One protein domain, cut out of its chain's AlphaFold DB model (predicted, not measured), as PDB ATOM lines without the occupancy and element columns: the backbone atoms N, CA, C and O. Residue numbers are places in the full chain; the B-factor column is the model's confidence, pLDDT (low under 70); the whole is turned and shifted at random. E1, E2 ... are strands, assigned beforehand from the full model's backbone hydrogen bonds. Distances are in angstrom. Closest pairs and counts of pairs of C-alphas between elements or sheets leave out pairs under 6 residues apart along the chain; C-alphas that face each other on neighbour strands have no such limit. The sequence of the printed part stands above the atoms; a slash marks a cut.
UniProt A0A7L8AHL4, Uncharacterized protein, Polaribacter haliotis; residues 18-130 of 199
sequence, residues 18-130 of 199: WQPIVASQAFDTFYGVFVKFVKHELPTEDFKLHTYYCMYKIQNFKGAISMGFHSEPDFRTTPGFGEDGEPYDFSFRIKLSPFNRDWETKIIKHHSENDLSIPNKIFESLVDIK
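This is residues 18 to 130 of the 199 residues of an uncharacterized protein of Polaribacter haliotis (UniProt A0A7L8AHL4). Two twisted sheets lie partly face to face as an elongated sandwich: a four-stranded sheet built on the long hairpin of E2 and E3, and a smaller branched sheet built on E6. The tip of that hairpin, near Glu 45, makes one end of the long axis, and a loop, residues 77 to 89, reaches away from the body. The printed part has 113 residues, with no named helix and eight strands, E1 to E8 in chain order, and its class is all strand. The first sheet runs E1, E2, E3, E7, all antiparallel; the second is mixed, with E4 and E5 antiparallel to E6 and E8 parallel to it. The whole is compact, with a radius of gyration of the C-alphas of 15.0 A, and spans 51 by 33 by 21 A.

Find C-alpha 29 at (0.615, 27.252, 4.551); from there E2, residues 29 to 41, runs 36.7 A. E3, residues 50 to 62, returns over 37.2 A. Before them is E1, residues 18 to 26, which begins at (3.204, 12.875, -10.439), bends by 60 degrees at residue 21 and measures 22.2 A. E7 is residues 108 to 112. In the other sheet look for E6, residues 90 to 98, 26.2 A long, then E4, residues 67 to 69, E5, residues 74 to 76, and E8, residues 123 to 129, which ends at (-3.681, 33.298, -5.185).

Start with the meander E1, E2, E3, each strand the antiparallel neighbour of the one before. In the hairpin of E2 and E3, look at N 34 and O 57, 2.8 A apart and within hydrogen-bond range. In the hairpin of E1 and E2, N 24 and O 31 are within that range at 3.0 A. Edge strand E7 pairs with E3, with N 52 and O 110 at 2.8 A. This sheet is strongly twisted, its strands' lines turning by 76 degrees from edge to edge. In the branched sheet, E4 and E5 lie on one side of E6 and E8 on the other side. Check N 97 and O 68 at 2.9 A, N 93 and O 74 at 2.8 A, and N 94 and O 126 at 2.8 A. The sheets form a sandwich, two sheets face to face, their facing parts 7.7 A centre to centre and their strands at 37 degrees. Between E1 and E8 the closest C-alphas are those of Val 22 and Ser 125, 6.4 A apart.

The two C-alphas farthest apart, those of Glu 45 and Ala 64, are 51.5 A apart. The printed part has no cut. The link from E5 to E6 is long, with 13 residues. Mean pLDDT of the printed part is 86.4; look for values under 70 at residue 63 and residues 117 to 120.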
ATOM      1  N   TRP A  18       3.348  11.493 -10.886       88.81
ATOM      2  CA  TRP A  18       3.204  12.875 -10.439       88.81
ATOM      3  C   TRP A  18       4.555  13.584 -10.485       88.81
ATOM      4  O   TRP A  18       5.514  13.141  -9.860       88.81
ATOM      5  N   GLN A  19       4.605  14.713 -11.182       88.38
ATOM      6  CA  GLN A  19       5.793  15.543 -11.340       88.38
ATOM      7  C   GLN A  19       5.533  16.915 -10.704       88.38
ATOM      8  O   GLN A  19       4.466  17.493 -10.933       88.38
ATOM      9  N   PRO A  20       6.447  17.443  -9.873       87.81
ATOM     10  CA  PRO A  20       6.260  18.740  -9.232       87.81
ATOM     11  C   PRO A  20       6.365  19.869 -10.264       87.81
ATOM     12  O   PRO A  20       7.269  19.859 -11.095       87.81
ATOM     13  N   ILE A  21       5.462  20.849 -10.179       88.06
ATOM     14  CA  ILE A  21       5.488  22.052 -11.032       88.06
ATOM     15  C   ILE A  21       5.691  23.337 -10.227       88.06
ATOM     16  O   ILE A  21       6.298  24.286 -10.709       88.06
ATOM     17  N   VAL A  22       5.245  23.381  -8.971       87.75
ATOM     18  CA  VAL A  22       5.549  24.505  -8.076       87.75
ATOM     19  C   VAL A  22       5.493  24.063  -6.621       87.75
ATOM     20  O   VAL A  22       4.683  23.216  -6.248       87.75
ATOM     21  N   ALA A  23       6.339  24.658  -5.787       86.50
ATOM     22  CA  ALA A  23       6.232  24.602  -4.336       86.50
ATOM     23  C   ALA A  23       6.352  26.026  -3.795       86.50
ATOM     24  O   ALA A  23       7.243  26.769  -4.205       86.50
ATOM     25  N   SER A  24       5.429  26.430  -2.927       87.25
ATOM     26  CA  SER A  24       5.373  27.799  -2.415       87.25
ATOM     27  C   SER A  24       4.697  27.857  -1.044       87.25
ATOM     28  O   SER A  24       4.171  26.864  -0.540       87.25
ATOM     29  N   GLN A  25       4.727  29.037  -0.433       86.06
ATOM     30  CA  GLN A  25       4.080  29.330   0.837       86.06
ATOM     31  C   GLN A  25       3.146  30.530   0.681       86.06
ATOM     32  O   GLN A  25       3.521  31.553   0.111       86.06
ATOM     33  N   ALA A  26       1.933  30.415   1.216       86.19
ATOM     34  CA  ALA A  26       0.994  31.524   1.335       86.19
ATOM     35  C   ALA A  26       0.151  31.362   2.600       86.19
ATOM     36  O   ALA A  26      -0.250  30.245   2.921       86.19
ATOM     37  N   PHE A  27      -0.119  32.470   3.298       85.00
ATOM     38  CA  PHE A  27      -0.906  32.484   4.542       85.00
ATOM     39  C   PHE A  27      -0.428  31.438   5.567       85.00
ATOM     40  O   PHE A  27      -1.223  30.685   6.124       85.00
ATOM     41  N   ASP A  28       0.894  31.336   5.739       79.81
ATOM     42  CA  ASP A  28       1.557  30.354   6.609       79.81
ATOM     43  C   ASP A  28       1.270  28.880   6.291       79.81
ATOM     44  O   ASP A  28       1.586  27.993   7.084       79.81
ATOM     45  N   THR A  29       0.744  28.599   5.096       79.06
ATOM     46  CA  THR A  29       0.615  27.252   4.551       79.06
ATOM     47  C   THR A  29       1.632  27.015   3.446       79.06
ATOM     48  O   THR A  29       1.630  27.698   2.421       79.06
ATOM     49  N   PHE A  30       2.478  26.003   3.633       84.69
ATOM     50  CA  PHE A  30       3.335  25.456   2.587       84.69
ATOM     51  C   PHE A  30       2.567  24.422   1.759       84.69
ATOM     52  O   PHE A  30       1.981  23.477   2.306       84.69
ATOM     53  N   TYR A  31       2.591  24.586   0.439       86.31
ATOM     54  CA  TYR A  31       1.904  23.712  -0.506       86.31
ATOM     55  C   TYR A  31       2.768  23.420  -1.738       86.31
ATOM     56  O   TYR A  31       3.615  24.218  -2.141       86.31
ATOM     57  N   GLY A  32       2.526  22.264  -2.351       89.81
ATOM     58  CA  GLY A  32       3.107  21.870  -3.632       89.81
ATOM     59  C   GLY A  32       2.019  21.553  -4.645       89.81
ATOM     60  O   GLY A  32       1.001  20.962  -4.285       89.81
ATOM     61  N   VAL A  33       2.227  21.930  -5.901       91.38
ATOM     62  CA  VAL A  33       1.365  21.553  -7.022       91.38
ATOM     63  C   VAL A  33       2.125  20.596  -7.928       91.38
ATOM     64  O   VAL A  33       3.308  20.791  -8.222       91.38
ATOM     65  N   PHE A  34       1.423  19.562  -8.370       91.88
ATOM     66  CA  PHE A  34       1.940  18.476  -9.184       91.88
ATOM     67  C   PHE A  34       1.077  18.305 -10.427       91.88
ATOM     68  O   PHE A  34      -0.138  18.507 -10.377       91.88
ATOM     69  N   VAL A  35       1.702  17.881 -11.520       92.69
ATOM     70  CA  VAL A  35       1.038  17.461 -12.755       92.69
ATOM     71  C   VAL A  35       1.303  15.982 -12.999       92.69
ATOM     72  O   VAL A  35       2.389  15.479 -12.717       92.69
ATOM     73  N   LYS A  36       0.316  15.278 -13.535       92.81
ATOM     74  CA  LYS A  36       0.446  13.903 -14.008       92.81
ATOM     75  C   LYS A  36      -0.035  13.824 -15.442       92.81
ATOM     76  O   LYS A  36      -1.202  14.097 -15.720       92.81
ATOM     77  N   PHE A  37       0.849  13.405 -16.339       91.88
ATOM     78  CA  PHE A  37       0.483  13.081 -17.712       91.88
ATOM     79  C   PHE A  37      -0.196  11.709 -17.734       91.88
ATOM     80  O   PHE A  37       0.348  10.718 -17.247       91.88
ATOM     81  N   VAL A  38      -1.415  11.654 -18.261       94.00
ATOM     82  CA  VAL A  38      -2.246  10.444 -18.354       94.00
ATOM     83  C   VAL A  38      -2.167   9.839 -19.749       94.00
ATOM     84  O   VAL A  38      -2.138   8.621 -19.900       94.00
ATOM     85  N   LYS A  39      -2.150  10.688 -20.775       92.94
ATOM     86  CA  LYS A  39      -2.096  10.272 -22.176       92.94
ATOM     87  C   LYS A  39      -1.498  11.388 -23.024       92.94
ATOM     88  O   LYS A  39      -1.724  12.566 -22.748       92.94
ATOM     89  N   HIS A  40      -0.791  11.005 -24.077       91.19
ATOM     90  CA  HIS A  40      -0.321  11.894 -25.135       91.19
ATOM     91  C   HIS A  40      -0.798  11.358 -26.483       91.19
ATOM     92  O   HIS A  40      -0.655  10.170 -26.763       91.19
ATOM     93  N   GLU A  41      -1.389  12.225 -27.296       91.75
ATOM     94  CA  GLU A  41      -1.756  11.934 -28.681       91.75
ATOM     95  C   GLU A  41      -0.906  12.804 -29.608       91.75
ATOM     96  O   GLU A  41      -0.792  14.022 -29.419       91.75
ATOM     97  N   LEU A  42      -0.292  12.156 -30.596       89.12
ATOM     98  CA  LEU A  42       0.497  12.820 -31.625       89.12
ATOM     99  C   LEU A  42      -0.421  13.520 -32.640       89.12
ATOM    100  O   LEU A  42      -1.555  13.074 -32.832       89.12
ATOM    101  N   PRO A  43       0.067  14.582 -33.307       89.94
ATOM    102  CA  PRO A  43      -0.649  15.219 -34.398       89.94
ATOM    103  C   PRO A  43      -1.048  14.205 -35.475       89.94
ATOM    104  O   PRO A  43      -0.251  13.349 -35.861       89.94
ATOM    105  N   THR A  44      -2.273  14.324 -35.970       89.00
ATOM    106  CA  THR A  44      -2.789  13.572 -37.119       89.00
ATOM    107  C   THR A  44      -2.967  14.508 -38.315       89.00
ATOM    108  O   THR A  44      -2.854  15.727 -38.178       89.00
ATOM    109  N   GLU A  45      -3.255  13.965 -39.502       83.75
ATOM    110  CA  GLU A  45      -3.533  14.789 -40.692       83.75
ATOM    111  C   GLU A  45      -4.707  15.758 -40.462       83.75
ATOM    112  O   GLU A  45      -4.640  16.919 -40.869       83.75
ATOM    113  N   ASP A  46      -5.724  15.311 -39.718       81.12
ATOM    114  CA  ASP A  46      -6.903  16.107 -39.354       81.12
ATOM    115  C   ASP A  46      -6.644  17.080 -38.191       81.12
ATOM    116  O   ASP A  46      -7.342  18.086 -38.046       81.12
ATOM    117  N   PHE A  47      -5.654  16.797 -37.337       78.31
ATOM    118  CA  PHE A  47      -5.395  17.555 -36.117       78.31
ATOM    119  C   PHE A  47      -3.898  17.810 -35.917       78.31
ATOM    120  O   PHE A  47      -3.165  16.978 -35.390       78.31
ATOM    121  N   LYS A  48      -3.441  19.011 -36.290       86.62
ATOM    122  CA  LYS A  48      -2.013  19.383 -36.327       86.62
ATOM    123  C   LYS A  48      -1.357  19.647 -34.962       86.62
ATOM    124  O   LYS A  48      -0.207  20.070 -34.929       86.62
ATOM    125  N   LEU A  49      -2.061  19.439 -33.849       89.81
ATOM    126  CA  LEU A  49      -1.565  19.762 -32.508       89.81
ATOM    127  C   LEU A  49      -1.336  18.494 -31.687       89.81
ATOM    128  O   LEU A  49      -2.141  17.564 -31.709       89.81
ATOM    129  N   HIS A  50      -0.275  18.492 -30.885       89.19
ATOM    130  CA  HIS A  50      -0.096  17.513 -29.825       89.19
ATOM    131  C   HIS A  50      -1.185  17.711 -28.771       89.19
ATOM    132  O   HIS A  50      -1.461  18.839 -28.351       89.19
ATOM    133  N   THR A  51      -1.780  16.612 -28.315       91.25
ATOM    134  CA  THR A  51      -2.790  16.642 -27.257       91.25
ATOM    135  C   THR A  51      -2.278  15.919 -26.021       91.25
ATOM    136  O   THR A  51      -1.957  14.734 -26.077       91.25
ATOM    137  N   TYR A  52      -2.244  16.621 -24.892       91.38
ATOM    138  CA  TYR A  52      -1.848  16.079 -23.595       91.38
ATOM    139  C   TYR A  52      -3.057  16.018 -22.671       91.38
ATOM    140  O   TYR A  52      -3.800  16.987 -22.533       91.38
ATOM    141  N   TYR A  53      -3.241  14.872 -22.032       94.31
ATOM    142  CA  TYR A  53      -4.264  14.651 -21.022       94.31
ATOM    143  C   TYR A  53      -3.579  14.666 -19.667       94.31
ATOM    144  O   TYR A  53      -2.771  13.781 -19.382       94.31
ATOM    145  N   CYS A  54      -3.888  15.663 -18.848       93.94
ATOM    146  CA  CYS A  54      -3.198  15.916 -17.593       93.94
ATOM    147  C   CYS A  54      -4.169  15.900 -16.415       93.94
ATOM    148  O   CYS A  54      -5.325  16.290 -16.541       93.94
ATOM    149  N   MET A  55      -3.683  15.485 -15.254       95.00
ATOM    150  CA  MET A  55      -4.329  15.730 -13.966       95.00
ATOM    151  C   MET A  55      -3.414  16.600 -13.121       95.00
ATOM    152  O   MET A  55      -2.191  16.493 -13.228       95.00
ATOM    153  N   TYR A  56      -3.997  17.431 -12.267       94.50
ATOM    154  CA  TYR A  56      -3.252  18.275 -11.347       94.50
ATOM    155  C   TYR A  56      -3.672  17.991  -9.918       94.50
ATOM    156  O   TYR A  56      -4.841  17.720  -9.646       94.50
ATOM    157  N   LYS A  57      -2.710  18.083  -9.003       94.31
ATOM    158  CA  LYS A  57      -2.931  17.863  -7.578       94.31
ATOM    159  C   LYS A  57      -2.194  18.902  -6.747       94.31
ATOM    160  O   LYS A  57      -1.055  19.239  -7.052       94.31
ATOM    161  N   ILE A  58      -2.827  19.354  -5.672       92.00
ATOM    162  CA  ILE A  58      -2.223  20.167  -4.619       92.00
ATOM    163  C   ILE A  58      -2.006  19.285  -3.400       92.00
ATOM    164  O   ILE A  58      -2.917  18.608  -2.924       92.00
ATOM    165  N   GLN A  59      -0.794  19.322  -2.863       89.12
ATOM    166  CA  GLN A  59      -0.472  18.762  -1.563       89.12
ATOM    167  C   GLN A  59      -0.233  19.905  -0.580       89.12
ATOM    168  O   GLN A  59       0.723  20.665  -0.717       89.12
ATOM    169  N   ASN A  60      -1.106  20.012   0.419       84.06
ATOM    170  CA  ASN A  60      -0.887  20.865   1.583       84.06
ATOM    171  C   ASN A  60       0.021  20.106   2.561       84.06
ATOM    172  O   ASN A  60      -0.289  18.968   2.906       84.06
ATOM    173  N   PHE A  61       1.138  20.699   2.988       77.81
ATOM    174  CA  PHE A  61       2.092  20.034   3.887       77.81
ATOM    175  C   PHE A  61       1.924  20.482   5.340       77.81
ATOM    176  O   PHE A  61       1.575  19.680   6.203       77.81
ATOM    177  N   LYS A  62       2.183  21.764   5.618       74.56
ATOM    178  CA  LYS A  62       2.105  22.362   6.957       74.56
ATOM    179  C   LYS A  62       1.480  23.740   6.834       74.56
ATOM    180  O   LYS A  62       1.940  24.522   6.007       74.56
ATOM    181  N   GLY A  63       0.470  24.028   7.650       68.06
ATOM    182  CA  GLY A  63      -0.140  25.350   7.678       68.06
ATOM    183  C   GLY A  63      -1.449  25.435   8.437       68.06
ATOM    184  O   GLY A  63      -2.031  24.420   8.820       68.06
ATOM    185  N   ALA A  64      -1.888  26.672   8.652       72.31
ATOM    186  CA  ALA A  64      -3.110  26.990   9.383       72.31
ATOM    187  C   ALA A  64      -4.378  26.808   8.530       72.31
ATOM    188  O   ALA A  64      -5.471  26.654   9.074       72.31
ATOM    189  N   ILE A  65      -4.238  26.820   7.201       81.62
ATOM    190  CA  ILE A  65      -5.359  26.794   6.255       81.62
ATOM    191  C   ILE A  65      -5.103  25.816   5.107       81.62
ATOM    192  O   ILE A  65      -3.954  25.522   4.777       81.62
ATOM    193  N   SER A  66      -6.163  25.332   4.459       85.38
ATOM    194  CA  SER A  66      -6.040  24.528   3.238       85.38
ATOM    195  C   SER A  66      -5.974  25.410   1.993       85.38
ATOM    196  O   SER A  66      -6.726  26.374   1.869       85.38
ATOM    197  N   MET A  67      -5.119  25.045   1.042       88.88
ATOM    198  CA  MET A  67      -5.103  25.596  -0.312       88.88
ATOM    199  C   MET A  67      -5.758  24.604  -1.275       88.88
ATOM    200  O   MET A  67      -5.476  23.403  -1.221       88.88
ATOM    201  N   GLY A  68      -6.607  25.115  -2.165       91.25
ATOM    202  CA  GLY A  68      -7.286  24.341  -3.208       91.25
ATOM    203  C   GLY A  68      -7.316  25.086  -4.543       91.25
ATOM    204  O   GLY A  68      -7.104  26.303  -4.584       91.25
ATOM    205  N   PHE A  69      -7.587  24.368  -5.631       94.12
ATOM    206  CA  PHE A  69      -7.768  24.943  -6.960       94.12
ATOM    207  C   PHE A  69      -9.030  25.796  -6.994       94.12
ATOM    208  O   PHE A  69     -10.127  25.327  -6.720       94.12
ATOM    209  N   HIS A  70      -8.883  27.058  -7.373       93.56
ATOM    210  CA  HIS A  70     -10.028  27.924  -7.617       93.56
ATOM    211  C   HIS A  70     -10.641  27.690  -9.006       93.56
ATOM    212  O   HIS A  70     -11.839  27.868  -9.206       93.56
ATOM    213  N   SER A  71      -9.804  27.332  -9.976       93.00
ATOM    214  CA  SER A  71     -10.213  26.965 -11.327       93.00
ATOM    215  C   SER A  71      -9.275  25.901 -11.876       93.00
ATOM    216  O   SER A  71      -8.189  25.680 -11.337       93.00
ATOM    217  N   GLU A  72      -9.672  25.299 -12.994       93.31
ATOM    218  CA  GLU A  72      -8.791  24.430 -13.767       93.31
ATOM    219  C   GLU A  72      -7.490  25.172 -14.142       93.31
ATOM    220  O   GLU A  72      -7.549  26.354 -14.514       93.31
ATOM    221  N   PRO A  73      -6.320  24.521 -14.000       92.94
ATOM    222  CA  PRO A  73      -5.055  25.054 -14.485       92.94
ATOM    223  C   PRO A  73      -5.077  25.272 -15.999       92.94
ATOM    224  O   PRO A  73      -5.553  24.430 -16.759       92.94
ATOM    225  N   ASP A  74      -4.530  26.402 -16.426       89.88
ATOM    226  CA  ASP A  74      -4.377  26.765 -17.834       89.88
ATOM    227  C   ASP A  74      -2.941  26.459 -18.280       89.88
ATOM    228  O   ASP A  74      -1.986  26.750 -17.558       89.88
ATOM    229  N   PHE A  75      -2.783  25.865 -19.460       87.44
ATOM    230  CA  PHE A  75      -1.479  25.556 -20.041       87.44
ATOM    231  C   PHE A  75      -1.304  26.353 -21.321       87.44
ATOM    232  O   PHE A  75      -2.041  26.158 -22.290       87.44
ATOM    233  N   ARG A  76      -0.309  27.237 -21.328       83.94
ATOM    234  CA  ARG A  76      -0.024  28.115 -22.458       83.94
ATOM    235  C   ARG A  76       1.263  27.696 -23.134       83.94
ATOM    236  O   ARG A  76       2.263  27.394 -22.485       83.94
ATOM    237  N   THR A  77       1.204  27.721 -24.455       74.12
ATOM    238  CA  THR A  77       2.263  27.259 -25.357       74.12
ATOM    239  C   THR A  77       2.903  28.385 -26.149       74.12
ATOM    240  O   THR A  77       3.789  28.134 -26.960       74.12
ATOM    241  N   THR A  78       2.460  29.623 -25.923       75.50
ATOM    242  CA  THR A  78       3.096  30.814 -26.475       75.50
ATOM    243  C   THR A  78       4.357  31.113 -25.665       75.50
ATOM    244  O   THR A  78       4.231  31.368 -24.464       75.50
ATOM    245  N   PRO A  79       5.548  31.111 -26.292       77.69
ATOM    246  CA  PRO A  79       6.770  31.542 -25.631       77.69
ATOM    247  C   PRO A  79       6.642  32.984 -25.148       77.69
ATOM    248  O   PRO A  79       5.998  33.815 -25.798       77.69
ATOM    249  N   GLY A  80       7.279  33.290 -24.030       82.19
ATOM    250  CA  GLY A  80       7.213  34.613 -23.427       82.19
ATOM    251  C   GLY A  80       8.430  34.914 -22.572       82.19
ATOM    252  O   GLY A  80       9.421  34.186 -22.592       82.19
ATOM    253  N   PHE A  81       8.338  36.016 -21.838       80.31
ATOM    254  CA  PHE A  81       9.320  36.421 -20.841       80.31
ATOM    255  C   PHE A  81       8.648  36.392 -19.473       80.31
ATOM    256  O   PHE A  81       7.537  36.914 -19.332       80.31
ATOM    257  N   GLY A  82       9.299  35.750 -18.506       73.56
ATOM    258  CA  GLY A  82       8.857  35.717 -17.116       73.56
ATOM    259  C   GLY A  82       8.970  37.089 -16.455       73.56
ATOM    260  O   GLY A  82       9.482  38.050 -17.038       73.56
ATOM    261  N   GLU A  83       8.504  37.198 -15.211       73.50
ATOM    262  CA  GLU A  83       8.624  38.442 -14.429       73.50
ATOM    263  C   GLU A  83      10.087  38.833 -14.147       73.50
ATOM    264  O   GLU A  83      10.390  40.008 -13.947       73.50
ATOM    265  N   ASP A  84      10.997  37.858 -14.163       74.31
ATOM    266  CA  ASP A  84      12.449  38.036 -14.070       74.31
ATOM    267  C   ASP A  84      13.099  38.486 -15.391       74.31
ATOM    268  O   ASP A  84      14.295  38.776 -15.427       74.31
ATOM    269  N   GLY A  85      12.321  38.568 -16.473       80.00
ATOM    270  CA  GLY A  85      12.805  38.873 -17.815       80.00
ATOM    271  C   GLY A  85      13.483  37.693 -18.511       80.00
ATOM    272  O   GLY A  85      14.043  37.881 -19.593       80.00
ATOM    273  N   GLU A  86      13.442  36.484 -17.942       79.69
ATOM    274  CA  GLU A  86      14.014  35.299 -18.575       79.69
ATOM    275  C   GLU A  86      12.999  34.638 -19.525       79.69
ATOM    276  O   GLU A  86      11.801  34.587 -19.233       79.69
ATOM    277  N   PRO A  87      13.439  34.123 -20.687       83.38
ATOM    278  CA  PRO A  87      12.529  33.499 -21.636       83.38
ATOM    279  C   PRO A  87      12.017  32.142 -21.129       83.38
ATOM    280  O   PRO A  87      12.760  31.374 -20.506       83.38
ATOM    281  N   TYR A  88      10.769  31.823 -21.473       84.44
ATOM    282  CA  TYR A  88      10.157  30.505 -21.295       84.44
ATOM    283  C   TYR A  88       9.496  30.020 -22.590       84.44
ATOM    284  O   TYR A  88       9.041  30.817 -23.411       84.44
ATOM    285  N   ASP A  89       9.415  28.700 -22.765       84.38
ATOM    286  CA  ASP A  89       8.715  28.074 -23.894       84.38
ATOM    287  C   ASP A  89       7.249  27.778 -23.562       84.38
ATOM    288  O   ASP A  89       6.378  27.866 -24.428       84.38
ATOM    289  N   PHE A  90       6.985  27.403 -22.311       85.31
ATOM    290  CA  PHE A  90       5.677  26.960 -21.843       85.31
ATOM    291  C   PHE A  90       5.381  27.539 -20.463       85.31
ATOM    292  O   PHE A  90       6.282  27.630 -19.632       85.31
ATOM    293  N   SER A  91       4.116  27.855 -20.187       87.75
ATOM    294  CA  SER A  91       3.701  28.343 -18.868       87.75
ATOM    295  C   SER A  91       2.450  27.626 -18.369       87.75
ATOM    296  O   SER A  91       1.455  27.530 -19.096       87.75
ATOM    297  N   PHE A  92       2.463  27.191 -17.114       88.25
ATOM    298  CA  PHE A  92       1.269  26.772 -16.386       88.25
ATOM    299  C   PHE A  92       0.743  27.944 -15.578       88.25
ATOM    300  O   PHE A  92       1.465  28.512 -14.765       88.25
ATOM    301  N   ARG A  93      -0.530  28.283 -15.746       91.31
ATOM    302  CA  ARG A  93      -1.204  29.265 -14.906       91.31
ATOM    303  C   ARG A  93      -2.160  28.555 -13.961       91.31
ATOM    304  O   ARG A  93      -3.165  27.981 -14.374       91.31
ATOM    305  N   ILE A  94      -1.846  28.627 -12.678       92.56
ATOM    306  CA  ILE A  94      -2.525  27.907 -11.609       92.56
ATOM    307  C   ILE A  94      -3.234  28.932 -10.732       92.56
ATOM    308  O   ILE A  94      -2.602  29.825 -10.176       92.56
ATOM    309  N   LYS A  95      -4.556  28.811 -10.589       94.38
ATOM    310  CA  LYS A  95      -5.340  29.698  -9.722       94.38
ATOM    311  C   LYS A  95      -5.725  28.969  -8.452       94.38
ATOM    312  O   LYS A  95      -6.447  27.973  -8.509       94.38
ATOM    313  N   LEU A  96      -5.277  29.482  -7.313       93.31
ATOM    314  CA  LEU A  96      -5.493  28.882  -6.003       93.31
ATOM    315  C   LEU A  96      -6.357  29.775  -5.120       93.31
ATOM    316  O   LEU A  96      -6.376  30.999  -5.258       93.31
ATOM    317  N   SER A  97      -7.059  29.155  -4.181       93.50
ATOM    318  CA  SER A  97      -7.819  29.857  -3.149       93.50
ATOM    319  C   SER A  97      -7.619  29.204  -1.780       93.50
ATOM    320  O   SER A  97      -7.649  27.970  -1.693       93.50
ATOM    321  N   PRO A  98      -7.461  30.007  -0.715       91.12
ATOM    322  CA  PRO A  98      -7.461  29.518   0.658       91.12
ATOM    323  C   PRO A  98      -8.844  28.983   1.056       91.12
ATOM    324  O   PRO A  98      -9.859  29.379   0.482       91.12
ATOM    325  N   PHE A  99      -8.880  28.094   2.049       88.50
ATOM    326  CA  PHE A  99     -10.080  27.407   2.555       88.50
ATOM    327  C   PHE A  99     -10.830  26.569   1.514       88.50
ATOM    328  O   PHE A  99     -11.944  26.112   1.764       88.50
ATOM    329  N   ASN A 100     -10.212  26.326   0.360       87.00
ATOM    330  CA  ASN A 100     -10.754  25.446  -0.658       87.00
ATOM    331  C   ASN A 100     -10.195  24.027  -0.470       87.00
ATOM    332  O   ASN A 100      -9.031  23.847  -0.099       87.00
ATOM    333  N   ARG A 101     -11.052  23.028  -0.684       85.81
ATOM    334  CA  ARG A 101     -10.742  21.597  -0.583       85.81
ATOM    335  C   ARG A 101     -10.681  20.907  -1.944       85.81
ATOM    336  O   ARG A 101     -10.519  19.696  -1.982       85.81
ATOM    337  N   ASP A 102     -10.759  21.644  -3.043       90.50
ATOM    338  CA  ASP A 102     -10.538  21.104  -4.382       90.50
ATOM    339  C   ASP A 102      -9.036  20.873  -4.601       90.50
ATOM    340  O   ASP A 102      -8.316  21.722  -5.124       90.50
ATOM    341  N   TRP A 103      -8.523  19.742  -4.114       90.38
ATOM    342  CA  TRP A 103      -7.090  19.417  -4.126       90.38
ATOM    343  C   TRP A 103      -6.651  18.611  -5.354       90.38
ATOM    344  O   TRP A 103      -5.452  18.449  -5.560       90.38
ATOM    345  N   GLU A 104      -7.573  18.119  -6.180       92.25
ATOM    346  CA  GLU A 104      -7.266  17.361  -7.397       92.25
ATOM    347  C   GLU A 104      -8.257  17.694  -8.513       92.25
ATOM    348  O   GLU A 104      -9.455  17.858  -8.278       92.25
ATOM    349  N   THR A 105      -7.750  17.813  -9.738       92.62
ATOM    350  CA  THR A 105      -8.573  18.077 -10.918       92.62
ATOM    351  C   THR A 105      -9.018  16.780 -11.582       92.62
ATOM    352  O   THR A 105      -8.387  15.729 -11.464       92.62
ATOM    353  N   LYS A 106     -10.070  16.874 -12.399       94.75
ATOM    354  CA  LYS A 106     -10.343  15.859 -13.425       94.75
ATOM    355  C   LYS A 106      -9.236  15.877 -14.491       94.75
ATOM    356  O   LYS A 106      -8.321  16.701 -14.445       94.75
ATOM    357  N   ILE A 107      -9.328  14.961 -15.454       95.44
ATOM    358  CA  ILE A 107      -8.451  14.967 -16.627       95.44
ATOM    359  C   ILE A 107      -8.767  16.205 -17.471       95.44
ATOM    360  O   ILE A 107      -9.885  16.354 -17.962       95.44
ATOM    361  N   ILE A 108      -7.763  17.054 -17.656       94.56
ATOM    362  CA  ILE A 108      -7.804  18.267 -18.468       94.56
ATOM    363  C   ILE A 108      -7.031  18.010 -19.758       94.56
ATOM    364  O   ILE A 108      -5.981  17.363 -19.759       94.56
ATOM    365  N   LYS A 109      -7.568  18.506 -20.872       92.94
ATOM    366  CA  LYS A 109      -6.974  18.379 -22.199       92.94
ATOM    367  C   LYS A 109      -6.233  19.664 -22.555       92.94
ATOM    368  O   LYS A 109      -6.829  20.737 -22.574       92.94
ATOM    369  N   HIS A 110      -4.952  19.540 -22.874       91.31
ATOM    370  CA  HIS A 110      -4.100  20.641 -23.304       91.31
ATOM    371  C   HIS A 110      -3.573  20.404 -24.713       91.31
ATOM    372  O   HIS A 110      -3.266  19.273 -25.095       91.31
ATOM    373  N   HIS A 111      -3.446  21.487 -25.473       89.69
ATOM    374  CA  HIS A 111      -2.997  21.461 -26.856       89.69
ATOM    375  C   HIS A 111      -1.686  22.211 -27.017       89.69
ATOM    376  O   HIS A 111      -1.516  23.289 -26.457       89.69
ATOM    377  N   SER A 112      -0.779  21.648 -27.809       86.94
ATOM    378  CA  SER A 112       0.488  22.288 -28.143       86.94
ATOM    379  C   SER A 112       0.866  22.054 -29.594       86.94
ATOM    380  O   SER A 112       0.754  20.941 -30.098       86.94
ATOM    381  N   GLU A 113       1.354  23.100 -30.253       85.12
ATOM    382  CA  GLU A 113       1.958  23.003 -31.586       85.12
ATOM    383  C   GLU A 113       3.275  22.222 -31.549       85.12
ATOM    384  O   GLU A 113       3.596  21.499 -32.484       85.12
ATOM    385  N   ASN A 114       4.006  22.324 -30.436       82.62
ATOM    386  CA  ASN A 114       5.304  21.688 -30.256       82.62
ATOM    387  C   ASN A 114       5.221  20.502 -29.286       82.62
ATOM    388  O   ASN A 114       4.451  20.520 -28.317       82.62
ATOM    389  N   ASP A 115       6.060  19.492 -29.505       83.69
ATOM    390  CA  ASP A 115       6.263  18.418 -28.535       83.69
ATOM    391  C   ASP A 115       6.903  18.985 -27.251       83.69
ATOM    392  O   ASP A 115       7.909  19.697 -27.294       83.69
ATOM    393  N   LEU A 116       6.307  18.677 -26.096       78.56
ATOM    394  CA  LEU A 116       6.783  19.116 -24.782       78.56
ATOM    395  C   LEU A 116       8.058  18.381 -24.350       78.56
ATOM    396  O   LEU A 116       8.748  18.823 -23.439       78.56
ATOM    397  N   SER A 117       8.358  17.241 -24.972       69.31
ATOM    398  CA  SER A 117       9.465  16.355 -24.611       69.31
ATOM    399  C   SER A 117      10.782  16.653 -25.340       69.31
ATOM    400  O   SER A 117      11.738  15.879 -25.231       69.31
ATOM    401  N   ILE A 118      10.845  17.763 -26.082       65.19
ATOM    402  CA  ILE A 118      12.063  18.228 -26.752       65.19
ATOM    403  C   ILE A 118      13.068  18.693 -25.678       65.19
ATOM    404  O   ILE A 118      12.680  19.418 -24.760       65.19
ATOM    405  N   PRO A 119      14.354  18.302 -25.758       65.62
ATOM    406  CA  PRO A 119      15.367  18.788 -24.824       65.62
ATOM    407  C   PRO A 119      15.476  20.321 -24.869       65.62
ATOM    408  O   PRO A 119      15.295  20.931 -25.920       65.62
ATOM    409  N   ASN A 120      15.833  20.929 -23.733       68.56
ATOM    410  CA  ASN A 120      16.049  22.377 -23.558       68.56
ATOM    411  C   ASN A 120      14.788  23.256 -23.585       68.56
ATOM    412  O   ASN A 120      14.892  24.448 -23.863       68.56
ATOM    413  N   LYS A 121      13.611  22.694 -23.286       77.62
ATOM    414  CA  LYS A 121      12.390  23.482 -23.088       77.62
ATOM    415  C   LYS A 121      12.286  23.999 -21.659       77.62
ATOM    416  O   LYS A 121      12.455  23.237 -20.711       77.62
ATOM    417  N   ILE A 122      12.000  25.290 -21.517       80.88
ATOM    418  CA  ILE A 122      11.858  25.960 -20.223       80.88
ATOM    419  C   ILE A 122      10.372  26.070 -19.886       80.88
ATOM    420  O   ILE A 122       9.604  26.699 -20.619       80.88
ATOM    421  N   PHE A 123       9.985  25.468 -18.762       84.38
ATOM    422  CA  PHE A 123       8.640  25.567 -18.205       84.38
ATOM    423  C   PHE A 123       8.607  26.599 -17.078       84.38
ATOM    424  O   PHE A 123       9.454  26.582 -16.184       84.38
ATOM    425  N   GLU A 124       7.595  27.457 -17.110       85.75
ATOM    426  CA  GLU A 124       7.252  28.397 -16.050       85.75
ATOM    427  C   GLU A 124       5.951  27.958 -15.358       85.75
ATOM    428  O   GLU A 124       5.049  27.399 -15.987       85.75
ATOM    429  N   SER A 125       5.832  28.216 -14.055       87.75
ATOM    430  CA  SER A 125       4.564  28.103 -13.325       87.75
ATOM    431  C   SER A 125       4.208  29.431 -12.669       87.75
ATOM    432  O   SER A 125       4.907  29.901 -11.775       87.75
ATOM    433  N   LEU A 126       3.081  30.001 -13.083       88.06
ATOM    434  CA  LEU A 126       2.497  31.220 -12.543       88.06
ATOM    435  C   LEU A 126       1.349  30.856 -11.607       88.06
ATOM    436  O   LEU A 126       0.394  30.187 -12.010       88.06
ATOM    437  N   VAL A 127       1.433  31.299 -10.354       89.62
ATOM    438  CA  VAL A 127       0.436  30.982  -9.326       89.62
ATOM    439  C   VAL A 127      -0.302  32.242  -8.899       89.62
ATOM    440  O   VAL A 127       0.247  33.078  -8.190       89.62
ATOM    441  N   ASP A 128      -1.578  32.332  -9.268       92.00
ATOM    442  CA  ASP A 128      -2.474  33.399  -8.829       92.00
ATOM    443  C   ASP A 128      -3.233  32.949  -7.577       92.00
ATOM    444  O   ASP A 128      -4.054  32.028  -7.631       92.00
ATOM    445  N   ILE A 129      -3.005  33.615  -6.447       91.81
ATOM    446  CA  ILE A 129      -3.681  33.298  -5.185       91.81
ATOM    447  C   ILE A 129      -4.801  34.304  -4.938       91.81
ATOM    448  O   ILE A 129      -4.567  35.510  -4.861       91.81
ATOM    449  N   LYS A 130      -6.034  33.814  -4.792       91.88
ATOM    450  CA  LYS A 130      -7.162  34.653  -4.382       91.88
ATOM    451  C   LYS A 130      -7.054  35.050  -2.917       91.88
ATOM    452  O   LYS A 130      -6.639  34.258  -2.072       91.88
TER     453      LYS A 130